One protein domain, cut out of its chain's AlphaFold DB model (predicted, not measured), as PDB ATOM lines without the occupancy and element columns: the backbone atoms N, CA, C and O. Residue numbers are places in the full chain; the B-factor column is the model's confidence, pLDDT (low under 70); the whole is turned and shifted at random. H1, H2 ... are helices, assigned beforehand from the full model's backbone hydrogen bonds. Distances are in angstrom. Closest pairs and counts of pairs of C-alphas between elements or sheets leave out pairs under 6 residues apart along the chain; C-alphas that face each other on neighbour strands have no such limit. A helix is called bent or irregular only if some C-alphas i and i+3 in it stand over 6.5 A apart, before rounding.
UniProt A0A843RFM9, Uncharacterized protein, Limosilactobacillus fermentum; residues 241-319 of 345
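Overview. This is residues 241 to 319 of the 345 residues of an uncharacterized protein of Limosilactobacillus fermentum (UniProt A0A843RFM9). One long helix, H1, forms a spine, and the shorter helices H3, H4 and H5 follow one another back along one side of it, while H2 lies beyond its last residues at one end of the rod. H3 and H4 cross H1 as a helical hairpin, and H5 slants back along H1. The printed part has 79 residues with five named helices, H1 to H5 in chain order, and no named strand: all helix, mostly crossed. It is loose, with a radius of gyration of the C-alphas of 14.7 A and spans of 48 by 21 by 18 A.

Arrangement. H1, residues 241 to 265, and H2, residues 268 to 275, are apart. H3, residues 281 to 290, only just touches H2, with 3 pairs of C-alphas within 8 A, the closest Ile 274 and Glu 281 at 6.2 A; the two form a helical hairpin. H3 touches H1 at residues 262 to 265 alone, about perpendicular at 76 degrees, the closest C-alphas being Leu 262 and Lys 285, 6.4 A. H4, residues 296 to 304, forms a hairpin with H3 at a shallow tilt of 8 degrees, opposite ways; the closest C-alphas, Val 289 and Pro 297, are 5.7 A apart. H4 touches H1 at residues 255 to 259 alone, about perpendicular at 84 degrees, closest at the C-alphas of Ala 255 and Val 303, 6.0 A. H5, residues 308 to 318, touches H1 at residues 248 to 255 alone, at a steep tilt of 40 degrees, opposite ways; the closest C-alphas, Val 252 and Thr 309, are 7.0 A apart. Every O i to N i+4 pair is within hydrogen-bond range in H1, H2, H3 and H4, and 5 of 7 in H5.

Along the chain. H1 begins at C-alpha 241, (86.231, 1.982, 69.205), and is 36.0 A long. H2 measures 10.4 A, H3 14.6 A, H4 12.3 A and H5 15.4 A. H5 is irregular, with C-alphas 314 and 317 7.4 A apart, and ends at C-alpha 318, (96.725, 3.040, 80.709).

Size, cuts and confidence. The two C-alphas farthest apart, those of His 241 and Leu 276, are 48.5 A apart. The printed part has no cut, and its four links are tight. Residues 291 to 296, of which 296 belongs to H4, have pLDDT under 70.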
ATOM      1  N   HIS A 241      87.452   1.453  68.598       86.94
ATOM      2  CA  HIS A 241      86.231   1.982  69.205       86.94
ATOM      3  C   HIS A 241      85.262   0.858  69.588       86.94
ATOM      4  O   HIS A 241      84.915   0.708  70.759       86.94
ATOM      5  N   LEU A 242      84.908  -0.006  68.629       89.62
ATOM      6  CA  LEU A 242      84.036  -1.164  68.864       89.62
ATOM      7  C   LEU A 242      84.609  -2.106  69.932       89.62
ATOM      8  O   LEU A 242      83.869  -2.730  70.695       89.62
ATOM      9  N   PHE A 243      85.936  -2.221  70.003       91.56
ATOM     10  CA  PHE A 243      86.605  -3.037  71.004       91.56
ATOM     11  C   PHE A 243      86.500  -2.429  72.405       91.56
ATOM     12  O   PHE A 243      86.181  -3.151  73.352       91.56
ATOM     13  N   ARG A 244      86.695  -1.111  72.541       91.00
ATOM     14  CA  ARG A 244      86.499  -0.372  73.801       91.00
ATOM     15  C   ARG A 244      85.058  -0.494  74.303       91.00
ATOM     16  O   ARG A 244      84.846  -0.807  75.477       91.00
ATOM     17  N   GLU A 245      84.074  -0.329  73.421       90.06
ATOM     18  CA  GLU A 245      82.653  -0.483  73.759       90.06
ATOM     19  C   GLU A 245      82.330  -1.906  74.222       90.06
ATOM     20  O   GLU A 245      81.724  -2.102  75.279       90.06
ATOM     21  N   ALA A 246      82.795  -2.917  73.481       91.31
ATOM     22  CA  ALA A 246      82.578  -4.316  73.831       91.31
ATOM     23  C   ALA A 246      83.224  -4.694  75.171       91.31
ATOM     24  O   ALA A 246      82.629  -5.442  75.950       91.31
ATOM     25  N   LEU A 247      84.426  -4.185  75.465       93.12
ATOM     26  CA  LEU A 247      85.088  -4.413  76.752       93.12
ATOM     27  C   LEU A 247      84.341  -3.758  77.908       93.12
ATOM     28  O   LEU A 247      84.169  -4.399  78.945       93.12
ATOM     29  N   THR A 248      83.870  -2.528  77.714       91.56
ATOM     30  CA  THR A 248      83.114  -1.781  78.725       91.56
ATOM     31  C   THR A 248      81.784  -2.473  79.024       91.56
ATOM     32  O   THR A 248      81.464  -2.729  80.184       91.56
ATOM     33  N   ALA A 249      81.040  -2.879  77.992       90.69
ATOM     34  CA  ALA A 249      79.790  -3.619  78.159       90.69
ATOM     35  C   ALA A 249      80.000  -4.977  78.858       90.69
ATOM     36  O   ALA A 249      79.225  -5.354  79.742       90.69
ATOM     37  N   ASP A 250      81.065  -5.703  78.498       92.38
ATOM     38  CA  ASP A 250      81.430  -6.966  79.152       92.38
ATOM     39  C   ASP A 250      81.831  -6.738  80.619       92.38
ATOM     40  O   ASP A 250      81.418  -7.506  81.488       92.38
ATOM     41  N   LEU A 251      82.552  -5.649  80.925       93.81
ATOM     42  CA  LEU A 251      82.951  -5.301  82.292       93.81
ATOM     43  C   LEU A 251      81.736  -4.979  83.162       93.81
ATOM     44  O   LEU A 251      81.626  -5.514  84.259       93.81
ATOM     45  N   VAL A 252      80.784  -4.184  82.661       92.31
ATOM     46  CA  VAL A 252      79.529  -3.879  83.371       92.31
ATOM     47  C   VAL A 252      78.768  -5.161  83.704       92.31
ATOM     48  O   VAL A 252      78.266  -5.330  84.817       92.31
ATOM     49  N   LYS A 253      78.686  -6.095  82.751       92.69
ATOM     50  CA  LYS A 253      78.053  -7.397  82.982       92.69
ATOM     51  C   LYS A 253      78.807  -8.211  84.037       92.69
ATOM     52  O   LYS A 253      78.169  -8.841  84.880       92.69
ATOM     53  N   HIS A 254      80.136  -8.201  83.991       91.31
ATOM     54  CA  HIS A 254      80.990  -8.892  84.952       91.31
ATOM     55  C   HIS A 254      80.870  -8.319  86.368       91.31
ATOM     56  O   HIS A 254      80.627  -9.089  87.293       91.31
ATOM     57  N   ALA A 255      80.919  -6.995  86.523       93.38
ATOM     58  CA  ALA A 255      80.753  -6.311  87.802       93.38
ATOM     59  C   ALA A 255      79.389  -6.622  88.435       93.38
ATOM     60  O   ALA A 255      79.325  -7.000  89.600       93.38
ATOM     61  N   LYS A 256      78.299  -6.586  87.652       93.19
ATOM     62  CA  LYS A 256      76.958  -6.982  88.128       93.19
ATOM     63  C   LYS A 256      76.903  -8.440  88.584       93.19
ATOM     64  O   LYS A 256      76.270  -8.753  89.589       93.19
ATOM     65  N   ALA A 257      77.538  -9.342  87.838       92.81
ATOM     66  CA  ALA A 257      77.578 -10.754  88.198       92.81
ATOM     67  C   ALA A 257      78.403 -11.000  89.469       92.81
ATOM     68  O   ALA A 257      78.037 -11.858  90.267       92.81
ATOM     69  N   ASP A 258      79.498 -10.269  89.659       92.44
ATOM     70  CA  ASP A 258      80.340 -10.393  90.846       92.44
ATOM     71  C   ASP A 258      79.701  -9.734  92.076       92.44
ATOM     72  O   ASP A 258      79.768 -10.327  93.148       92.44
ATOM     73  N   ALA A 259      78.986  -8.613  91.921       91.94
ATOM     74  CA  ALA A 259      78.150  -8.036  92.978       91.94
ATOM     75  C   ALA A 259      77.127  -9.060  93.485       91.94
ATOM     76  O   ALA A 259      77.098  -9.369  94.670       91.94
ATOM     77  N   LYS A 260      76.387  -9.699  92.569       92.62
ATOM     78  CA  LYS A 260      75.434 -10.752  92.935       92.62
ATOM     79  C   LYS A 260      76.102 -11.924  93.665       92.62
ATOM     80  O   LYS A 260      75.554 -12.438  94.630       92.62
ATOM     81  N   LYS A 261      77.289 -12.358  93.226       91.31
ATOM     82  CA  LYS A 261      78.022 -13.427  93.925       91.31
ATOM     83  C   LYS A 261      78.422 -13.024  95.340       91.31
ATOM     84  O   LYS A 261      78.451 -13.894  96.198       91.31
ATOM     85  N   LEU A 262      78.774 -11.758  95.566       90.75
ATOM     86  CA  LEU A 262      79.068 -11.259  96.908       90.75
ATOM     87  C   LEU A 262      77.809 -11.310  97.781       90.75
ATOM     88  O   LEU A 262      77.895 -11.789  98.904       90.75
ATOM     89  N   ASP A 263      76.645 -10.928  97.248       90.19
ATOM     90  CA  ASP A 263      75.354 -11.025  97.954       90.19
ATOM     91  C   ASP A 263      75.005 -12.479  98.310       90.19
ATOM     92  O   ASP A 263      74.594 -12.786  99.432       90.19
ATOM     93  N   ASP A 264      75.207 -13.393  97.357       89.50
ATOM     94  CA  ASP A 264      74.965 -14.828  97.528       89.50
ATOM     95  C   ASP A 264      75.941 -15.461  98.546       89.50
ATOM     96  O   ASP A 264      75.644 -16.510  99.118       89.50
ATOM     97  N   GLN A 265      77.101 -14.835  98.788       90.06
ATOM     98  CA  GLN A 265      78.107 -15.270  99.765       90.06
ATOM     99  C   GLN A 265      77.839 -14.770 101.190       90.06
ATOM    100  O   GLN A 265      78.470 -15.271 102.122       90.06
ATOM    101  N   ILE A 266      76.894 -13.844 101.384       88.88
ATOM    102  CA  ILE A 266      76.441 -13.445 102.720       88.88
ATOM    103  C   ILE A 266      75.648 -14.615 103.318       88.88
ATOM    104  O   ILE A 266      74.459 -14.806 103.032       88.88
ATOM    105  N   GLY A 267      76.343 -15.423 104.121       87.56
ATOM    106  CA  GLY A 267      75.780 -16.564 104.839       87.56
ATOM    107  C   GLY A 267      74.739 -16.159 105.886       87.56
ATOM    108  O   GLY A 267      74.551 -14.977 106.168       87.56
ATOM    109  N   ALA A 268      74.067 -17.150 106.479       88.56
ATOM    110  CA  ALA A 268      72.986 -16.928 107.444       88.56
ATOM    111  C   ALA A 268      73.410 -16.045 108.630       88.56
ATOM    112  O   ALA A 268      72.707 -15.098 108.958       88.56
ATOM    113  N   GLU A 269      74.595 -16.296 109.190       86.94
ATOM    114  CA  GLU A 269      75.172 -15.503 110.284       86.94
ATOM    115  C   GLU A 269      75.407 -14.038 109.876       86.94
ATOM    116  O   GLU A 269      75.015 -13.117 110.584       86.94
ATOM    117  N   GLY A 270      75.964 -13.804 108.682       86.94
ATOM    118  CA  GLY A 270      76.141 -12.450 108.153       86.94
ATOM    119  C   GLY A 270      74.809 -11.723 107.951       86.94
ATOM    120  O   GLY A 270      74.714 -10.534 108.240       86.94
ATOM    121  N   ARG A 271      73.764 -12.432 107.502       91.69
ATOM    122  CA  ARG A 271      72.413 -11.863 107.353       91.69
ATOM    123  C   ARG A 271      71.785 -11.521 108.696       91.69
ATOM    124  O   ARG A 271      71.237 -10.434 108.830       91.69
ATOM    125  N   GLU A 272      71.922 -12.396 109.684       90.06
ATOM    126  CA  GLU A 272      71.430 -12.163 111.043       90.06
ATOM    127  C   GLU A 272      72.085 -10.920 111.669       90.06
ATOM    128  O   GLU A 272      71.390 -10.053 112.193       90.06
ATOM    129  N   LEU A 273      73.406 -10.755 111.531       89.69
ATOM    130  CA  LEU A 273      74.112  -9.565 112.027       89.69
ATOM    131  C   LEU A 273      73.658  -8.262 111.344       89.69
ATOM    132  O   LEU A 273      73.630  -7.208 111.986       89.69
ATOM    133  N   ILE A 274      73.300  -8.325 110.056       91.62
ATOM    134  CA  ILE A 274      72.738  -7.187 109.312       91.62
ATOM    135  C   ILE A 274      71.319  -6.878 109.808       91.62
ATOM    136  O   ILE A 274      71.005  -5.721 110.078       91.62
ATOM    137  N   GLU A 275      70.467  -7.894 109.973       91.31
ATOM    138  CA  GLU A 275      69.093  -7.744 110.475       91.31
ATOM    139  C   GLU A 275      69.060  -7.167 111.897       91.31
ATOM    140  O   GLU A 275      68.242  -6.297 112.209       91.31
ATOM    141  N   LEU A 276      70.008  -7.573 112.743       92.50
ATOM    142  CA  LEU A 276      70.186  -7.053 114.099       92.50
ATOM    143  C   LEU A 276      70.852  -5.665 114.148       92.50
ATOM    144  O   LEU A 276      71.059  -5.137 115.238       92.50
ATOM    145  N   HIS A 277      71.176  -5.059 112.998       87.81
ATOM    146  CA  HIS A 277      71.840  -3.753 112.880       87.81
ATOM    147  C   HIS A 277      73.199  -3.677 113.607       87.81
ATOM    148  O   HIS A 277      73.659  -2.595 113.972       87.81
ATOM    149  N   VAL A 278      73.857  -4.825 113.808       90.94
ATOM    150  CA  VAL A 278      75.195  -4.920 114.420       90.94
ATOM    151  C   VAL A 278      76.275  -4.522 113.415       90.94
ATOM    152  O   VAL A 278      77.297  -3.946 113.780       90.94
ATOM    153  N   THR A 279      76.042  -4.810 112.135       91.12
ATOM    154  CA  THR A 279      76.930  -4.455 111.028       91.12
ATOM    155  C   THR A 279      76.121  -4.048 109.797       91.12
ATOM    156  O   THR A 279      74.897  -4.167 109.766       91.12
ATOM    157  N   THR A 280      76.803  -3.560 108.763       90.88
ATOM    158  CA  THR A 280      76.178  -3.243 107.472       90.88
ATOM    159  C   THR A 280      76.505  -4.314 106.441       90.88
ATOM    160  O   THR A 280      77.570  -4.928 106.482       90.88
ATOM    161  N   GLU A 281      75.630  -4.481 105.448       88.56
ATOM    162  CA  GLU A 281      75.880  -5.365 104.303       88.56
ATOM    163  C   GLU A 281      77.216  -5.049 103.612       88.56
ATOM    164  O   GLU A 281      77.965  -5.945 103.227       88.56
ATOM    165  N   ARG A 282      77.549  -3.757 103.520       90.62
ATOM    166  CA  ARG A 282      78.813  -3.280 102.959       90.62
ATOM    167  C   ARG A 282      80.020  -3.770 103.760       90.62
ATOM    168  O   ARG A 282      80.980  -4.232 103.154       90.62
ATOM    169  N   ALA A 283      79.971  -3.695 105.089       87.88
ATOM    170  CA  ALA A 283      81.056  -4.161 105.953       87.88
ATOM    171  C   ALA A 283      81.272  -5.678 105.822       87.88
ATOM    172  O   ALA A 283      82.395  -6.108 105.582       87.88
ATOM    173  N   VAL A 284      80.194  -6.471 105.823       87.44
ATOM    174  CA  VAL A 284      80.286  -7.931 105.621       87.44
ATOM    175  C   VAL A 284      80.906  -8.273 104.264       87.44
ATOM    176  O   VAL A 284      81.751  -9.162 104.165       87.44
ATOM    177  N   LYS A 285      80.534  -7.555 103.197       88.81
ATOM    178  CA  LYS A 285      81.142  -7.753 101.871       88.81
ATOM    179  C   LYS A 285      82.628  -7.399 101.848       88.81
ATOM    180  O   LYS A 285      83.375  -8.062 101.134       88.81
ATOM    181  N   PHE A 286      83.056  -6.384 102.596       88.38
ATOM    182  CA  PHE A 286      84.474  -6.054 102.716       88.38
ATOM    183  C   PHE A 286      85.262  -7.159 103.416       88.38
ATOM    184  O   PHE A 286      86.304  -7.556 102.895       88.38
ATOM    185  N   ASP A 287      84.723  -7.721 104.498       85.38
ATOM    186  CA  ASP A 287      85.349  -8.836 105.218       85.38
ATOM    187  C   ASP A 287      85.491 -10.083 104.318       85.38
ATOM    188  O   ASP A 287      86.519 -10.757 104.307       85.38
ATOM    189  N   LEU A 288      84.507 -10.352 103.447       84.44
ATOM    190  CA  LEU A 288      84.581 -11.439 102.452       84.44
ATOM    191  C   LEU A 288      85.681 -11.243 101.389       84.44
ATOM    192  O   LEU A 288      86.058 -12.188 100.678       84.44
ATOM    193  N   VAL A 289      86.144 -10.008 101.203       85.31
ATOM    194  CA  VAL A 289      87.115  -9.629 100.172       85.31
ATOM    195  C   VAL A 289      88.520  -9.467 100.749       85.31
ATOM    196  O   VAL A 289      89.478  -9.778 100.034       85.31
ATOM    197  N   SER A 290      88.660  -9.051 102.013       73.38
ATOM    198  CA  SER A 290      89.954  -8.873 102.692       73.38
ATOM    199  C   SER A 290      90.787 -10.154 102.761       73.38
ATOM    200  O   SER A 290      92.012 -10.085 102.717       73.38
ATOM    201  N   ASP A 291      90.140 -11.321 102.752       63.66
ATOM    202  CA  ASP A 291      90.811 -12.627 102.795       63.66
ATOM    203  C   ASP A 291      91.349 -13.100 101.429       63.66
ATOM    204  O   ASP A 291      91.924 -14.187 101.303       63.66
ATOM    205  N   ARG A 292      91.153 -12.321 100.355       67.94
ATOM    206  CA  ARG A 292      91.558 -12.709  98.996       67.94
ATOM    207  C   ARG A 292      92.949 -12.178  98.646       67.94
ATOM    208  O   ARG A 292      93.258 -11.009  98.815       67.94
ATOM    209  N   ASN A 293      93.768 -13.027  98.025       59.44
ATOM    210  CA  ASN A 293      95.120 -12.660  97.591       59.44
ATOM    211  C   ASN A 293      95.152 -11.943  96.221       59.44
ATOM    212  O   ASN A 293      94.395 -12.272  95.302       59.44
ATOM    213  N   GLY A 294      96.126 -11.043  96.036       61.19
ATOM    214  CA  GLY A 294      96.471 -10.412  94.751       61.19
ATOM    215  C   GLY A 294      95.727  -9.101  94.473       61.19
ATOM    216  O   GLY A 294      95.395  -8.377  95.394       61.19
ATOM    217  N   ASN A 295      95.459  -8.792  93.196       61.34
ATOM    218  CA  ASN A 295      94.795  -7.541  92.767       61.34
ATOM    219  C   ASN A 295      93.257  -7.647  92.726       61.34
ATOM    220  O   ASN A 295      92.561  -6.689  92.399       61.34
ATOM    221  N   ALA A 296      92.717  -8.839  92.995       68.69
ATOM    222  CA  ALA A 296      91.279  -9.085  93.042       68.69
ATOM    223  C   ALA A 296      90.537  -8.287  94.139       68.69
ATOM    224  O   ALA A 296      89.402  -7.894  93.867       68.69
ATOM    225  N   PRO A 297      91.132  -8.004  95.320       82.75
ATOM    226  CA  PRO A 297      90.499  -7.191  96.352       82.75
ATOM    227  C   PRO A 297      90.159  -5.780  95.880       82.75
ATOM    228  O   PRO A 297      89.012  -5.380  96.003       82.75
ATOM    229  N   ALA A 298      91.092  -5.064  95.240       86.38
ATOM    230  CA  ALA A 298      90.849  -3.695  94.768       86.38
ATOM    231  C   ALA A 298      89.680  -3.613  93.769       86.38
ATOM    232  O   ALA A 298      88.831  -2.727  93.862       86.38
ATOM    233  N   TYR A 299      89.588  -4.577  92.846       91.94
ATOM    234  CA  TYR A 299      88.445  -4.680  91.936       91.94
ATOM    235  C   TYR A 299      87.137  -4.953  92.683       91.94
ATOM    236  O   TYR A 299      86.160  -4.247  92.453       91.94
ATOM    237  N   LEU A 300      87.099  -5.939  93.581       91.94
ATOM    238  CA  LEU A 300      85.870  -6.276  94.307       91.94
ATOM    239  C   LEU A 300      85.433  -5.153  95.252       91.94
ATOM    240  O   LEU A 300      84.240  -4.894  95.346       91.94
ATOM    241  N   THR A 301      86.375  -4.424  95.850       91.94
ATOM    242  CA  THR A 301      86.113  -3.166  96.560       91.94
ATOM    243  C   THR A 301      85.413  -2.162  95.648       91.94
ATOM    244  O   THR A 301      84.348  -1.671  96.003       91.94
ATOM    245  N   SER A 302      85.914  -1.933  94.426       93.62
ATOM    246  CA  SER A 302      85.235  -1.037  93.471       93.62
ATOM    247  C   SER A 302      83.826  -1.515  93.093       93.62
ATOM    248  O   SER A 302      82.952  -0.696  92.818       93.62
ATOM    249  N   VAL A 303      83.590  -2.834  93.080       93.81
ATOM    250  CA  VAL A 303      82.267  -3.423  92.815       93.81
ATOM    251  C   VAL A 303      81.326  -3.169  93.992       93.81
ATOM    252  O   VAL A 303      80.185  -2.773  93.772       93.81
ATOM    253  N   ILE A 304      81.805  -3.361  95.227       92.69
ATOM    254  CA  ILE A 304      81.058  -3.069  96.461       92.69
ATOM    255  C   ILE A 304      80.701  -1.582  96.530       92.69
ATOM    256  O   ILE A 304      79.574  -1.234  96.876       92.69
ATOM    257  N   ASP A 305      81.645  -0.719  96.161       92.44
ATOM    258  CA  ASP A 305      81.480   0.734  96.186       92.44
ATOM    259  C   ASP A 305      80.668   1.273  94.998       92.44
ATOM    260  O   ASP A 305      80.286   2.442  94.998       92.44
ATOM    261  N   GLY A 306      80.399   0.447  93.982       91.94
ATOM    262  CA  GLY A 306      79.693   0.861  92.768       91.94
ATOM    263  C   GLY A 306      80.505   1.776  91.843       91.94
ATOM    264  O   GLY A 306      79.931   2.393  90.952       91.94
ATOM    265  N   THR A 307      81.827   1.853  92.020       94.62
ATOM    266  CA  THR A 307      82.733   2.774  91.307       94.62
ATOM    267  C   THR A 307      83.487   2.124  90.143       94.62
ATOM    268  O   THR A 307      84.275   2.783  89.465       94.62
ATOM    269  N   THR A 308      83.270   0.830  89.869       93.25
ATOM    270  CA  THR A 308      84.033   0.066  88.862       93.25
ATOM    271  C   THR A 308      84.050   0.711  87.473       93.25
ATOM    272  O   THR A 308      85.087   0.696  86.814       93.25
ATOM    273  N   THR A 309      82.925   1.255  86.998       92.62
ATOM    274  CA  THR A 309      82.846   1.884  85.666       92.62
ATOM    275  C   THR A 309      83.571   3.217  85.605       92.62
ATOM    276  O   THR A 309      84.218   3.504  84.601       92.62
ATOM    277  N   ASP A 310      83.509   3.992  86.683       94.06
ATOM    278  CA  ASP A 310      84.167   5.295  86.769       94.06
ATOM    279  C   ASP A 310      85.681   5.098  86.813       94.06
ATOM    280  O   ASP A 310      86.417   5.701  86.035       94.06
ATOM    281  N   LYS A 311      86.138   4.134  87.620       94.12
ATOM    282  CA  LYS A 311      87.543   3.724  87.667       94.12
ATOM    283  C   LYS A 311      88.037   3.122  86.356       94.12
ATOM    284  O   LYS A 311      89.184   3.334  85.976       94.12
ATOM    285  N   TRP A 312      87.195   2.377  85.641       94.12
ATOM    286  CA  TRP A 312      87.533   1.890  84.303       94.12
ATOM    287  C   TRP A 312      87.733   3.043  83.315       94.12
ATOM    288  O   TRP A 312      88.693   3.020  82.546       94.12
ATOM    289  N   ALA A 313      86.864   4.056  83.346       91.62
ATOM    290  CA  ALA A 313      86.997   5.240  82.504       91.62
ATOM    291  C   ALA A 313      88.265   6.039  82.847       91.62
ATOM    292  O   ALA A 313      89.038   6.356  81.946       91.62
ATOM    293  N   GLU A 314      88.523   6.278  84.137       92.06
ATOM    294  CA  GLU A 314      89.727   6.957  84.640       92.06
ATOM    295  C   GLU A 314      91.014   6.254  84.181       92.06
ATOM    296  O   GLU A 314      91.953   6.897  83.719       92.06
ATOM    297  N   LEU A 315      91.038   4.920  84.241       90.88
ATOM    298  CA  LEU A 315      92.226   4.119  83.938       90.88
ATOM    299  C   LEU A 315      92.319   3.670  82.468       90.88
ATOM    300  O   LEU A 315      93.273   2.989  82.088       90.88
ATOM    301  N   THR A 316      91.362   4.053  81.619       89.00
ATOM    302  CA  THR A 316      91.350   3.730  80.180       89.00
ATOM    303  C   THR A 316      92.632   4.153  79.439       89.00
ATOM    304  O   THR A 316      93.102   3.353  78.620       89.00
ATOM    305  N   PRO A 317      93.250   5.324  79.713       87.19
ATOM    306  CA  PRO A 317      94.499   5.736  79.062       87.19
ATOM    307  C   PRO A 317      95.680   4.780  79.297       87.19
ATOM    308  O   PRO A 317      96.524   4.614  78.425       87.19
ATOM    309  N   PHE A 318      95.707   4.064  80.426       84.81
ATOM    310  CA  PHE A 318      96.725   3.040  80.709       84.81
ATOM    311  C   PHE A 318      96.445   1.708  79.995       84.81
ATOM    312  O   PHE A 318      97.222   0.758  80.066       84.81
ATOM    313  N   ILE A 319      95.287   1.561  79.352       86.38
ATOM    314  CA  ILE A 319      94.862   0.301  78.733       86.38
ATOM    315  C   ILE A 319      94.966   0.403  77.217       86.38
ATOM    316  O   ILE A 319      95.467  -0.521  76.569       86.38
TER     317      ILE A 319